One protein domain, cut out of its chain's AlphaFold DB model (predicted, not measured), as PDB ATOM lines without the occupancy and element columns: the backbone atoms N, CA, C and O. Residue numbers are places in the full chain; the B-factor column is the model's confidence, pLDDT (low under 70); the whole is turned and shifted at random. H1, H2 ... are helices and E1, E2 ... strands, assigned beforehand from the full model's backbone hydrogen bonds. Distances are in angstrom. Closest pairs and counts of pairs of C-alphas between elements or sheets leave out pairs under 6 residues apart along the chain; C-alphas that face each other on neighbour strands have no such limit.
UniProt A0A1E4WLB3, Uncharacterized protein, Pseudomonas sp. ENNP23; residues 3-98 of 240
ATOM      1  N   LYS A   3     103.904 146.339 153.893       87.06
ATOM      2  CA  LYS A   3     104.399 145.871 155.194       87.06
ATOM      3  C   LYS A   3     105.756 145.202 155.013       87.06
ATOM      4  O   LYS A   3     105.880 144.275 154.222       87.06
ATOM      5  N   HIS A   4     106.742 145.660 155.771       92.50
ATOM      6  CA  HIS A   4     108.067 145.055 155.864       92.50
ATOM      7  C   HIS A   4     108.151 144.229 157.145       92.50
ATOM      8  O   HIS A   4     107.847 144.748 158.219       92.50
ATOM      9  N   MET A   5     108.590 142.976 157.037       93.81
ATOM     10  CA  MET A   5     108.780 142.083 158.183       93.81
ATOM     11  C   MET A   5     110.272 141.824 158.389       93.81
ATOM     12  O   MET A   5     110.934 141.305 157.492       93.81
ATOM     13  N   ILE A   6     110.798 142.184 159.558       96.19
ATOM     14  CA  ILE A   6     112.189 141.935 159.949       96.19
ATOM     15  C   ILE A   6     112.207 140.742 160.890       96.19
ATOM     16  O   ILE A   6     111.622 140.789 161.967       96.19
ATOM     17  N   ILE A   7     112.848 139.656 160.475       96.69
ATOM     18  CA  ILE A   7     112.799 138.388 161.200       96.69
ATOM     19  C   ILE A   7     114.132 138.164 161.909       96.69
ATOM     20  O   ILE A   7     115.187 138.210 161.283       96.69
ATOM     21  N   SER A   8     114.070 137.886 163.209       97.81
ATOM     22  CA  SER A   8     115.190 137.396 164.007       97.81
ATOM     23  C   SER A   8     114.845 136.004 164.518       97.81
ATOM     24  O   SER A   8     113.808 135.806 165.148       97.81
ATOM     25  N   SER A   9     115.698 135.028 164.215       97.06
ATOM     26  CA  SER A   9     115.533 133.647 164.665       97.06
ATOM     27  C   SER A   9     116.618 133.308 165.680       97.06
ATOM     28  O   SER A   9     117.811 133.384 165.387       97.06
ATOM     29  N   LYS A  10     116.193 132.974 166.896       97.44
ATOM     30  CA  LYS A  10     117.019 132.562 168.028       97.44
ATOM     31  C   LYS A  10     116.639 131.123 168.364       97.44
ATOM     32  O   LYS A  10     115.707 130.876 169.123       97.44
ATOM     33  N   PHE A  11     117.338 130.176 167.754       96.19
ATOM     34  CA  PHE A  11     117.156 128.750 168.010       96.19
ATOM     35  C   PHE A  11     118.234 128.233 168.967       96.19
ATOM     36  O   PHE A  11     119.399 128.615 168.857       96.19
ATOM     37  N   SER A  12     117.852 127.355 169.889       95.50
ATOM     38  CA  SER A  12     118.746 126.776 170.892       95.50
ATOM     39  C   SER A  12     118.581 125.259 170.981       95.50
ATOM     40  O   SER A  12     117.468 124.738 170.964       95.50
ATOM     41  N   SER A  13     119.696 124.544 171.148       95.50
ATOM     42  CA  SER A  13     119.712 123.118 171.513       95.50
ATOM     43  C   SER A  13     119.668 122.884 173.032       95.50
ATOM     44  O   SER A  13     119.682 121.741 173.488       95.50
ATOM     45  N   ALA A  14     119.627 123.957 173.824       95.75
ATOM     46  CA  ALA A  14     119.404 123.965 175.268       95.75
ATOM     47  C   ALA A  14     117.963 124.409 175.590       95.75
ATOM     48  O   ALA A  14     117.397 125.168 174.797       95.75
ATOM     49  N   PRO A  15     117.386 123.978 176.734       95.69
ATOM     50  CA  PRO A  15     116.069 124.440 177.165       95.69
ATOM     51  C   PRO A  15     116.048 125.962 177.352       95.69
ATOM     52  O   PRO A  15     117.094 126.593 177.532       95.69
ATOM     53  N   TYR A  16     114.850 126.549 177.353       96.62
ATOM     54  CA  TYR A  16     114.687 127.946 177.732       96.62
ATOM     55  C   TYR A  16     115.314 128.233 179.105       96.62
ATOM     56  O   TYR A  16     115.247 127.385 180.003       96.62
ATOM     57  N   PRO A  17     115.915 129.421 179.299       94.00
ATOM     58  CA  PRO A  17     116.441 129.808 180.599       94.00
ATOM     59  C   PRO A  17     115.325 129.850 181.646       94.00
ATOM     60  O   PRO A  17     114.262 130.401 181.382       94.00
ATOM     61  N   THR A  18     115.600 129.381 182.864       91.50
ATOM     62  CA  THR A  18     114.662 129.455 184.003       91.50
ATOM     63  C   THR A  18     114.262 130.893 184.355       91.50
ATOM     64  O   THR A  18     113.217 131.137 184.946       91.50
ATOM     65  N   SER A  19     115.101 131.871 184.014       92.38
ATOM     66  CA  SER A  19     114.816 133.299 184.174       92.38
ATOM     67  C   SER A  19     115.105 134.022 182.857       92.38
ATOM     68  O   SER A  19     116.200 134.556 182.663       92.38
ATOM     69  N   PRO A  20     114.146 134.021 181.914       94.56
ATOM     70  CA  PRO A  20     114.402 134.421 180.532       94.56
ATOM     71  C   PRO A  20     114.524 135.935 180.333       94.56
ATOM     72  O   PRO A  20     115.048 136.365 179.312       94.56
ATOM     73  N   GLY A  21     114.097 136.760 181.296       94.38
ATOM     74  CA  GLY A  21     113.915 138.205 181.104       94.38
ATOM     75  C   GLY A  21     115.146 138.976 180.609       94.38
ATOM     76  O   GLY A  21     115.014 139.836 179.743       94.38
ATOM     77  N   SER A  22     116.350 138.672 181.107       92.81
ATOM     78  CA  SER A  22     117.577 139.344 180.633       92.81
ATOM     79  C   SER A  22     117.898 138.966 179.183       92.81
ATOM     80  O   SER A  22     118.119 139.832 178.336       92.81
ATOM     81  N   LYS A  23     117.832 137.665 178.874       95.69
ATOM     82  CA  LYS A  23     118.108 137.144 177.533       95.69
ATOM     83  C   LYS A  23     117.056 137.587 176.517       95.69
ATOM     84  O   LYS A  23     117.393 137.936 175.390       95.69
ATOM     85  N   PHE A  24     115.797 137.645 176.944       96.00
ATOM     86  CA  PHE A  24     114.703 138.198 176.161       96.00
ATOM     87  C   PHE A  24     114.996 139.634 175.745       96.00
ATOM     88  O   PHE A  24     114.924 139.953 174.565       96.00
ATOM     89  N   LYS A  25     115.377 140.489 176.704       94.44
ATOM     90  CA  LYS A  25     115.715 141.890 176.430       94.44
ATOM     91  C   LYS A  25     116.871 142.014 175.452       94.44
ATOM     92  O   LYS A  25     116.778 142.813 174.536       94.44
ATOM     93  N   GLU A  26     117.918 141.208 175.602       94.94
ATOM     94  CA  GLU A  26     119.028 141.175 174.644       94.94
ATOM     95  C   GLU A  26     118.526 140.889 173.217       94.94
ATOM     96  O   GLU A  26     118.807 141.653 172.296       94.94
ATOM     97  N   HIS A  27     117.726 139.834 173.034       96.62
ATOM     98  CA  HIS A  27     117.159 139.472 171.730       96.62
ATOM     99  C   HIS A  27     116.185 140.515 171.178       96.62
ATOM    100  O   HIS A  27     116.168 140.777 169.975       96.62
ATOM    101  N   PHE A  28     115.381 141.113 172.051       95.50
ATOM    102  CA  PHE A  28     114.418 142.141 171.695       95.50
ATOM    103  C   PHE A  28     115.115 143.420 171.229       95.50
ATOM    104  O   PHE A  28     114.778 143.948 170.173       95.50
ATOM    105  N   VAL A  29     116.111 143.895 171.983       94.44
ATOM    106  CA  VAL A  29     116.883 145.106 171.670       94.44
ATOM    107  C   VAL A  29     117.673 144.939 170.377       94.44
ATOM    108  O   VAL A  29     117.693 145.854 169.555       94.44
ATOM    109  N   ASP A  30     118.266 143.765 170.160       95.88
ATOM    110  CA  ASP A  30     118.934 143.402 168.907       95.88
ATOM    111  C   ASP A  30     117.989 143.557 167.698       95.88
ATOM    112  O   ASP A  30     118.296 144.255 166.723       95.88
ATOM    113  N   LEU A  31     116.777 142.995 167.787       97.19
ATOM    114  CA  LEU A  31     115.772 143.114 166.727       97.19
ATOM    115  C   LEU A  31     115.240 144.549 166.578       97.19
ATOM    116  O   LEU A  31     115.120 145.040 165.456       97.19
ATOM    117  N   ALA A  32     114.951 145.241 167.679       95.69
ATOM    118  CA  ALA A  32     114.482 146.624 167.662       95.69
ATOM    119  C   ALA A  32     115.501 147.561 166.989       95.69
ATOM    120  O   ALA A  32     115.143 148.353 166.116       95.69
ATOM    121  N   THR A  33     116.784 147.395 167.315       94.75
ATOM    122  CA  THR A  33     117.888 148.134 166.686       94.75
ATOM    123  C   THR A  33     117.980 147.805 165.196       94.75
ATOM    124  O   THR A  33     118.098 148.701 164.362       94.75
ATOM    125  N   THR A  34     117.844 146.528 164.830       95.88
ATOM    126  CA  THR A  34     117.841 146.095 163.423       95.88
ATOM    127  C   THR A  34     116.695 146.734 162.631       95.88
ATOM    128  O   THR A  34     116.899 147.172 161.496       95.88
ATOM    129  N   ILE A  35     115.501 146.846 163.222       95.69
ATOM    130  CA  ILE A  35     114.352 147.539 162.622       95.69
ATOM    131  C   ILE A  35     114.673 149.020 162.384       95.69
ATOM    132  O   ILE A  35     114.404 149.537 161.296       95.69
ATOM    133  N   GLU A  36     115.281 149.701 163.358       93.88
ATOM    134  CA  GLU A  36     115.699 151.099 163.212       93.88
ATOM    135  C   GLU A  36     116.727 151.267 162.080       93.88
ATOM    136  O   GLU A  36     116.567 152.135 161.213       93.88
ATOM    137  N   CYS A  37     117.738 150.397 162.029       94.19
ATOM    138  CA  CYS A  37     118.731 150.380 160.958       94.19
ATOM    139  C   CYS A  37     118.082 150.142 159.588       94.19
ATOM    140  O   CYS A  37     118.341 150.891 158.642       94.19
ATOM    141  N   PHE A  38     117.189 149.152 159.473       95.56
ATOM    142  CA  PHE A  38     116.470 148.866 158.232       95.56
ATOM    143  C   PHE A  38     115.635 150.064 157.775       95.56
ATOM    144  O   PHE A  38     115.662 150.421 156.595       95.56
ATOM    145  N   ASN A  39     114.959 150.742 158.705       93.44
ATOM    146  CA  ASN A  39     114.160 151.929 158.412       93.44
ATOM    147  C   ASN A  39     114.969 153.070 157.778       93.44
ATOM    148  O   ASN A  39     114.408 153.834 156.991       93.44
ATOM    149  N   ARG A  40     116.272 153.162 158.071       94.06
ATOM    150  CA  ARG A  40     117.196 154.159 157.503       94.06
ATOM    151  C   ARG A  40     118.011 153.640 156.312       94.06
ATOM    152  O   ARG A  40     118.694 154.422 155.652       94.06
ATOM    153  N   SER A  41     117.941 152.341 156.027       96.12
ATOM    154  CA  SER A  41     118.786 151.677 155.034       96.12
ATOM    155  C   SER A  41     118.464 152.074 153.588       96.12
ATOM    156  O   SER A  41     117.325 152.385 153.225       96.12
ATOM    157  N   THR A  42     119.475 151.994 152.721       97.12
ATOM    158  CA  THR A  42     119.292 152.067 151.262       97.12
ATOM    159  C   THR A  42     118.499 150.874 150.730       97.12
ATOM    160  O   THR A  42     117.752 151.028 149.767       97.12
ATOM    161  N   LEU A  43     118.582 149.717 151.397       95.69
ATOM    162  CA  LEU A  43     117.808 148.522 151.069       95.69
ATOM    163  C   LEU A  43     116.300 148.794 151.121       95.69
ATOM    164  O   LEU A  43     115.606 148.555 150.135       95.69
ATOM    165  N   LYS A  44     115.789 149.365 152.222       94.56
ATOM    166  CA  LYS A  44     114.364 149.724 152.329       94.56
ATOM    167  C   LYS A  44     113.948 150.700 151.230       94.56
ATOM    168  O   LYS A  44     112.893 150.523 150.624       94.56
ATOM    169  N   LYS A  45     114.783 151.708 150.936       93.56
ATOM    170  CA  LYS A  45     114.530 152.665 149.842       93.56
ATOM    171  C   LYS A  45     114.420 151.954 148.490       93.56
ATOM    172  O   LYS A  45     113.478 152.222 147.753       93.56
ATOM    173  N   SER A  46     115.332 151.024 148.207       94.69
ATOM    174  CA  SER A  46     115.331 150.234 146.973       94.69
ATOM    175  C   SER A  46     114.091 149.349 146.854       94.69
ATOM    176  O   SER A  46     113.483 149.310 145.791       94.69
ATOM    177  N   ILE A  47     113.683 148.672 147.933       93.00
ATOM    178  CA  ILE A  47     112.467 147.842 147.936       93.00
ATOM    179  C   ILE A  47     111.243 148.720 147.667       93.00
ATOM    180  O   ILE A  47     110.443 148.415 146.791       93.00
ATOM    181  N   ASN A  48     111.115 149.839 148.382       92.12
ATOM    182  CA  ASN A  48     109.981 150.748 148.237       92.12
ATOM    183  C   ASN A  48     109.854 151.328 146.821       92.12
ATOM    184  O   ASN A  48     108.734 151.527 146.356       92.12
ATOM    185  N   ALA A  49     110.971 151.577 146.131       90.94
ATOM    186  CA  ALA A  49     110.960 152.059 144.750       90.94
ATOM    187  C   ALA A  49     110.279 151.071 143.781       90.94
ATOM    188  O   ALA A  49     109.690 151.500 142.793       90.94
ATOM    189  N   GLY A  50     110.287 149.768 144.096       90.69
ATOM    190  CA  GLY A  50     109.559 148.737 143.347       90.69
ATOM    191  C   GLY A  50     108.040 148.737 143.567       90.69
ATOM    192  O   GLY A  50     107.322 148.056 142.840       90.69
ATOM    193  N   TYR A  51     107.530 149.506 144.536       87.19
ATOM    194  CA  TYR A  51     106.105 149.580 144.880       87.19
ATOM    195  C   TYR A  51     105.603 151.038 144.909       87.19
ATOM    196  O   TYR A  51     105.155 151.515 145.956       87.19
ATOM    197  N   PRO A  52     105.625 151.763 143.773       78.75
ATOM    198  CA  PRO A  52     105.311 153.197 143.726       78.75
ATOM    199  C   PRO A  52     103.865 153.529 144.130       78.75
ATOM    200  O   PRO A  52     103.594 154.623 144.610       78.75
ATOM    201  N   ASN A  53     102.942 152.568 144.006       81.00
ATOM    202  CA  ASN A  53     101.526 152.728 144.364       81.00
ATOM    203  C   ASN A  53     101.235 152.463 145.860       81.00
ATOM    204  O   ASN A  53     100.078 152.429 146.282       81.00
ATOM    205  N   ALA A  54     102.257 152.206 146.684       77.50
ATOM    206  CA  ALA A  54     102.068 151.945 148.108       77.50
ATOM    207  C   ALA A  54     101.847 153.248 148.902       77.50
ATOM    208  O   ALA A  54     102.790 153.904 149.329       77.50
ATOM    209  N   ASN A  55     100.584 153.562 149.206       74.62
ATOM    210  CA  ASN A  55     100.182 154.794 149.916       74.62
ATOM    211  C   ASN A  55     100.628 154.894 151.392       74.62
ATOM    212  O   ASN A  55     100.419 155.912 152.043       74.62
ATOM    213  N   SER A  56     101.157 153.818 151.975       81.62
ATOM    214  CA  SER A  56     101.675 153.800 153.348       81.62
ATOM    215  C   SER A  56     102.603 152.612 153.554       81.62
ATOM    216  O   SER A  56     102.477 151.596 152.864       81.62
ATOM    217  N   GLN A  57     103.512 152.741 154.520       85.38
ATOM    218  CA  GLN A  57     104.504 151.731 154.866       85.38
ATOM    219  C   GLN A  57     104.445 151.427 156.362       85.38
ATOM    220  O   GLN A  57     104.268 152.337 157.170       85.38
ATOM    221  N   ALA A  58     104.637 150.166 156.724       88.31
ATOM    222  CA  ALA A  58     104.836 149.738 158.102       88.31
ATOM    223  C   ALA A  58     106.019 148.773 158.167       88.31
ATOM    224  O   ALA A  58     106.277 148.044 157.208       88.31
ATOM    225  N   THR A  59     106.731 148.774 159.287       92.44
ATOM    226  CA  THR A  59     107.804 147.820 159.562       92.44
ATOM    227  C   THR A  59     107.514 147.167 160.903       92.44
ATOM    228  O   THR A  59     107.234 147.865 161.874       92.44
ATOM    229  N   SER A  60     107.558 145.840 160.934       93.94
ATOM    230  CA  SER A  60     107.335 145.044 162.140       93.94
ATOM    231  C   SER A  60     108.425 143.989 162.275       93.94
ATOM    232  O   SER A  60     108.961 143.508 161.277       93.94
ATOM    233  N   GLY A  61     108.757 143.633 163.510       96.00
ATOM    234  CA  GLY A  61     109.665 142.541 163.823       96.00
ATOM    235  C   GLY A  61     108.935 141.226 164.058       96.00
ATOM    236  O   GLY A  61     107.799 141.218 164.525       96.00
ATOM    237  N   VAL A  62     109.612 140.113 163.792       97.56
ATOM    238  CA  VAL A  62     109.229 138.782 164.269       97.56
ATOM    239  C   VAL A  62     110.438 138.166 164.954       97.56
ATOM    240  O   VAL A  62     111.464 137.938 164.316       97.56
ATOM    241  N   LEU A  63     110.319 137.908 166.249       97.62
ATOM    242  CA  LEU A  63     111.302 137.191 167.042       97.62
ATOM    243  C   LEU A  63     110.832 135.747 167.210       97.62
ATOM    244  O   LEU A  63     109.978 135.467 168.046       97.62
ATOM    245  N   PHE A  64     111.411 134.833 166.438       98.00
ATOM    246  CA  PHE A  64     111.311 133.409 166.737       98.00
ATOM    247  C   PHE A  64     112.336 133.090 167.813       98.00
ATOM    248  O   PHE A  64     113.534 133.172 167.550       98.00
ATOM    249  N   TRP A  65     111.888 132.730 169.008       97.75
ATOM    250  CA  TRP A  65     112.770 132.271 170.071       97.75
ATOM    251  C   TRP A  65     112.377 130.849 170.426       97.75
ATOM    252  O   TRP A  65     111.408 130.655 171.140       97.75
ATOM    253  N   LEU A  66     113.105 129.880 169.870       97.88
ATOM    254  CA  LEU A  66     112.728 128.468 169.841       97.88
ATOM    255  C   LEU A  66     113.777 127.596 170.533       97.88
ATOM    256  O   LEU A  66     114.980 127.875 170.485       97.88
ATOM    257  N   SER A  67     113.325 126.502 171.136       97.44
ATOM    258  CA  SER A  67     114.168 125.562 171.874       97.44
ATOM    259  C   SER A  67     113.878 124.125 171.457       97.44
ATOM    260  O   SER A  67     112.742 123.667 171.541       97.44
ATOM    261  N   ALA A  68     114.917 123.386 171.069       95.56
ATOM    262  CA  ALA A  68     114.806 121.971 170.709       95.56
ATOM    263  C   ALA A  68     114.629 121.037 171.917       95.56
ATOM    264  O   ALA A  68     114.255 119.883 171.748       95.56
ATOM    265  N   LYS A  69     114.982 121.502 173.124       95.94
ATOM    266  CA  LYS A  69     114.941 120.696 174.360       95.94
ATOM    267  C   LYS A  69     113.796 121.056 175.295       95.94
ATOM    268  O   LYS A  69     113.564 120.337 176.260       95.94
ATOM    269  N   SER A  70     113.136 122.182 175.061       95.69
ATOM    270  CA  SER A  70     111.921 122.541 175.785       95.69
ATOM    271  C   SER A  70     110.730 121.806 175.190       95.69
ATOM    272  O   SER A  70     110.759 121.431 174.020       95.69
ATOM    273  N   ASP A  71     109.688 121.640 176.000       95.81
ATOM    274  CA  ASP A  71     108.415 121.089 175.547       95.81
ATOM    275  C   ASP A  71     107.883 121.852 174.317       95.81
ATOM    276  O   ASP A  71     108.142 123.054 174.155       95.81
ATOM    277  N   ALA A  72     107.170 121.156 173.429       93.19
ATOM    278  CA  ALA A  72     106.558 121.763 172.249       93.19
ATOM    279  C   ALA A  72     105.510 122.820 172.639       93.19
ATOM    280  O   ALA A  72     105.330 123.792 171.914       93.19
ATOM    281  N   GLU A  73     104.904 122.688 173.815       93.38
ATOM    282  CA  GLU A  73     103.944 123.618 174.403       93.38
ATOM    283  C   GLU A  73     104.577 124.540 175.453       93.38
ATOM    284  O   GLU A  73     103.877 125.178 176.238       93.38
ATOM    285  N   ALA A  74     105.910 124.648 175.489       95.81
ATOM    286  CA  ALA A  74     106.576 125.562 176.407       95.81
ATOM    287  C   ALA A  74     106.207 127.023 176.092       95.81
ATOM    288  O   ALA A  74     106.648 127.581 175.081       95.81
ATOM    289  N   ASP A  75     105.440 127.625 177.003       94.25
ATOM    290  CA  ASP A  75     105.039 129.029 176.997       94.25
ATOM    291  C   ASP A  75     106.108 129.887 177.690       94.25
ATOM    292  O   ASP A  75     106.191 130.027 178.917       94.25
ATOM    293  N   LEU A  76     107.000 130.417 176.863       94.62
ATOM    294  CA  LEU A  76     108.018 131.376 177.259       94.62
ATOM    295  C   LEU A  76     107.443 132.792 177.307       94.62
ATOM    296  O   LEU A  76     107.902 133.619 178.100       94.62
ATOM    297  N   ILE A  77     106.467 133.083 176.446       93.88
ATOM    298  CA  ILE A  77     105.890 134.416 176.285       93.88
ATOM    299  C   ILE A  77     105.255 134.891 177.595       93.88
ATOM    300  O   ILE A  77     105.523 136.024 178.006       93.88
ATOM    301  N   SER A  78     104.501 134.046 178.306       93.12
ATOM    302  CA  SER A  78     103.917 134.423 179.606       93.12
ATOM    303  C   SER A  78     104.967 134.791 180.656       93.12
ATOM    304  O   SER A  78     104.744 135.692 181.468       93.12
ATOM    305  N   GLN A  79     106.154 134.183 180.599       93.44
ATOM    306  CA  GLN A  79     107.259 134.466 181.522       93.44
ATOM    307  C   GLN A  79     107.937 135.814 181.245       93.44
ATOM    308  O   GLN A  79     108.562 136.392 182.136       93.44
ATOM    309  N   VAL A  80     107.833 136.327 180.014       93.38
ATOM    310  CA  VAL A  80     108.466 137.590 179.597       93.38
ATOM    311  C   VAL A  80     107.472 138.720 179.351       93.38
ATOM    312  O   VAL A  80     107.909 139.858 179.173       93.38
ATOM    313  N   ALA A  81     106.164 138.456 179.417       89.19
ATOM    314  CA  ALA A  81     105.102 139.443 179.216       89.19
ATOM    315  C   ALA A  81     105.222 140.663 180.152       89.19
ATOM    316  O   ALA A  81     104.896 141.781 179.766       89.19
ATOM    317  N   GLY A  82     105.757 140.471 181.364       85.88
ATOM    318  CA  GLY A  82     106.007 141.544 182.338       85.88
ATOM    319  C   GLY A  82     107.301 142.343 182.124       85.88
ATOM    320  O   GLY A  82     107.695 143.121 183.000       85.88
ATOM    321  N   SER A  83     108.013 142.138 181.012       87.56
ATOM    322  CA  SER A  83     109.296 142.796 180.746       87.56
ATOM    323  C   SER A  83     109.144 144.312 180.616       87.56
ATOM    324  O   SER A  83     108.440 144.817 179.752       87.56
ATOM    325  N   ARG A  84     109.857 145.054 181.468       82.38
ATOM    326  CA  ARG A  84     109.857 146.530 181.486       82.38
ATOM    327  C   ARG A  84     111.005 147.116 180.668       82.38
ATOM    328  O   ARG A  84     112.045 146.462 180.549       82.38
ATOM    329  N   LYS A  85     110.873 148.391 180.279       79.25
ATOM    330  CA  LYS A  85     111.874 149.174 179.519       79.25
ATOM    331  C   LYS A  85     112.121 148.638 178.106       79.25
ATOM    332  O   LYS A  85     113.250 148.617 177.631       79.25
ATOM    333  N   LEU A  86     111.067 148.128 177.476       80.50
ATOM    334  CA  LEU A  86     111.102 147.786 176.056       80.50
ATOM    335  C   LEU A  86     110.799 149.020 175.204       80.50
ATOM    336  O   LEU A  86     111.396 149.164 174.150       80.50
ATOM    337  N   ASP A  87     109.980 149.946 175.708       75.44
ATOM    338  CA  ASP A  87     109.523 151.146 174.990       75.44
ATOM    339  C   ASP A  87     110.611 152.211 174.759       75.44
ATOM    340  O   ASP A  87     110.369 153.200 174.070       75.44
ATOM    341  N   ASP A  88     111.824 152.009 175.287       77.81
ATOM    342  CA  ASP A  88     112.976 152.894 175.054       77.81
ATOM    343  C   ASP A  88     113.462 152.844 173.583       77.81
ATOM    344  O   ASP A  88     114.317 153.631 173.176       77.81
ATOM    345  N   PHE A  89     112.915 151.931 172.771       74.19
ATOM    346  CA  PHE A  89     113.306 151.685 171.383       74.19
ATOM    347  C   PHE A  89     112.160 151.979 170.402       74.19
ATOM    348  O   PHE A  89     110.990 151.728 170.678       74.19
ATOM    349  N   ASN A  90     112.487 152.446 169.194       77.38
ATOM    350  CA  ASN A  90     111.496 152.732 168.152       77.38
ATOM    351  C   ASN A  90     111.314 151.534 167.195       77.38
ATOM    352  O   ASN A  90     111.896 151.501 166.110       77.38
ATOM    353  N   TYR A  91     110.520 150.535 167.601       79.25
ATOM    354  CA  TYR A  91     110.347 149.266 166.863       79.25
ATOM    355  C   TYR A  91     108.943 149.027 166.286       79.25
ATOM    356  O   TYR A  91     108.735 148.031 165.591       79.25
ATOM    357  N   GLY A  92     107.973 149.911 166.539       82.94
ATOM    358  CA  GLY A  92     106.585 149.714 166.116       82.94
ATOM    359  C   GLY A  92     105.957 148.478 166.771       82.94
ATOM    360  O   GLY A  92     105.469 148.553 167.892       82.94
ATOM    361  N   THR A  93     105.969 147.338 166.079       91.00
ATOM    362  CA  THR A  93     105.436 146.060 166.582       91.00
ATOM    363  C   THR A  93     106.476 144.965 166.419       91.00
ATOM    364  O   THR A  93     107.007 144.798 165.324       91.00
ATOM    365  N   ILE A  94     106.725 144.191 167.476       94.44
ATOM    366  CA  ILE A  94     107.511 142.954 167.426       94.44
ATOM    367  C   ILE A  94     106.607 141.804 167.874       94.44
ATOM    368  O   ILE A  94     106.139 141.793 169.009       94.44
ATOM    369  N   TYR A  95     106.377 140.847 166.978       95.25
ATOM    370  CA  TYR A  95     105.717 139.580 167.285       95.25
ATOM    371  C   TYR A  95     106.741 138.621 167.882       95.25
ATOM    372  O   TYR A  95     107.844 138.501 167.349       95.25
ATOM    373  N   VAL A  96     106.395 137.930 168.964       96.00
ATOM    374  CA  VAL A  96     107.277 136.939 169.601       96.00
ATOM    375  C   VAL A  96     106.655 135.565 169.420       96.00
ATOM    376  O   VAL A  96     105.478 135.387 169.712       96.00
ATOM    377  N   VAL A  97     107.422 134.604 168.919       97.50
ATOM    378  CA  VAL A  97     106.969 133.232 168.673       97.50
ATOM    379  C   VAL A  97     107.882 132.290 169.446       97.50
ATOM    380  O   VAL A  97     109.066 132.179 169.123       97.50
ATOM    381  N   ASP A  98     107.327 131.646 170.468       97.44
ATOM    382  CA  ASP A  98     107.968 130.586 171.241       97.44
ATOM    383  C   ASP A  98     107.537 129.195 170.752       97.44
ATOM    384  O   ASP A  98     106.940 129.062 169.678       97.44
TER     385      ASP A  98
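What this domain is: This is residues 3 to 98 of the 240 residues of an uncharacterized protein of Pseudomonas sp. ENNP23 (UniProt A0A1E4WLB3). A narrow, elongated sheet of three parallel strands has one long helix, H1, running slantwise over one face, while the other face is bare. Short H2 sits at one end of the length, and tiny H3 lies beside the first residues of H1 near the other. The printed part has 96 residues, in the order E1, H1, H2, E2, H3, E3, with the sheet order E1 E2 E3; the class is mixed, helices and strands. It is only just loose, close to compact, with a radius of gyration of the C-alphas of 15.4 A and spans of 47 by 26 by 19 A.

Where its parts are: Find C-alpha 3 at (104.399, 145.871, 155.194); from there E1 runs 28.6 A to residue 12. H1, residues 21 to 40, covers 28.7 A; H2 is residues 42 to 49. E2, residues 57 to 67, is 32.7 A long. H3 is residues 77 to 80, and E3, residues 93 to 97, ends at (106.969, 133.232, 168.673).

How they stand to each other: Look first at parallel E1 and E2, where N 6 and O 60 are 2.8 A apart; for parallel E2 and E3, N 63 and O 95 are 2.8 A apart. H1 is on the sheet at a height of 9.0 A, over E1 and E2; its closest C-alphas to E2 are Leu 31 and Gly 61, 6.8 A. E1, H1 H2, E2 and E2, H3, E3 are strand-helix-strand units, parallel neighbour strands with helices between, both crossovers right-handed. H2 only grazes the sheet with residues 44 to 48. H1 and H3 only just touch, with 3 pairs of C-alphas within 8 A, through residues 21 to 24 of H1 alone; Gly 21 and Val 80 have the closest C-alphas, 5.7 A. In H1 and H2 every O i to N i+4 pair is within hydrogen-bond range; H3 is too short for one.

The domain as a whole: The C-alphas farthest apart, Thr 18 and Asn 53, are 47.8 A apart. The printed part has no cut, the link H3 to E3 is long, and no printed residue is under 70 in pLDDT.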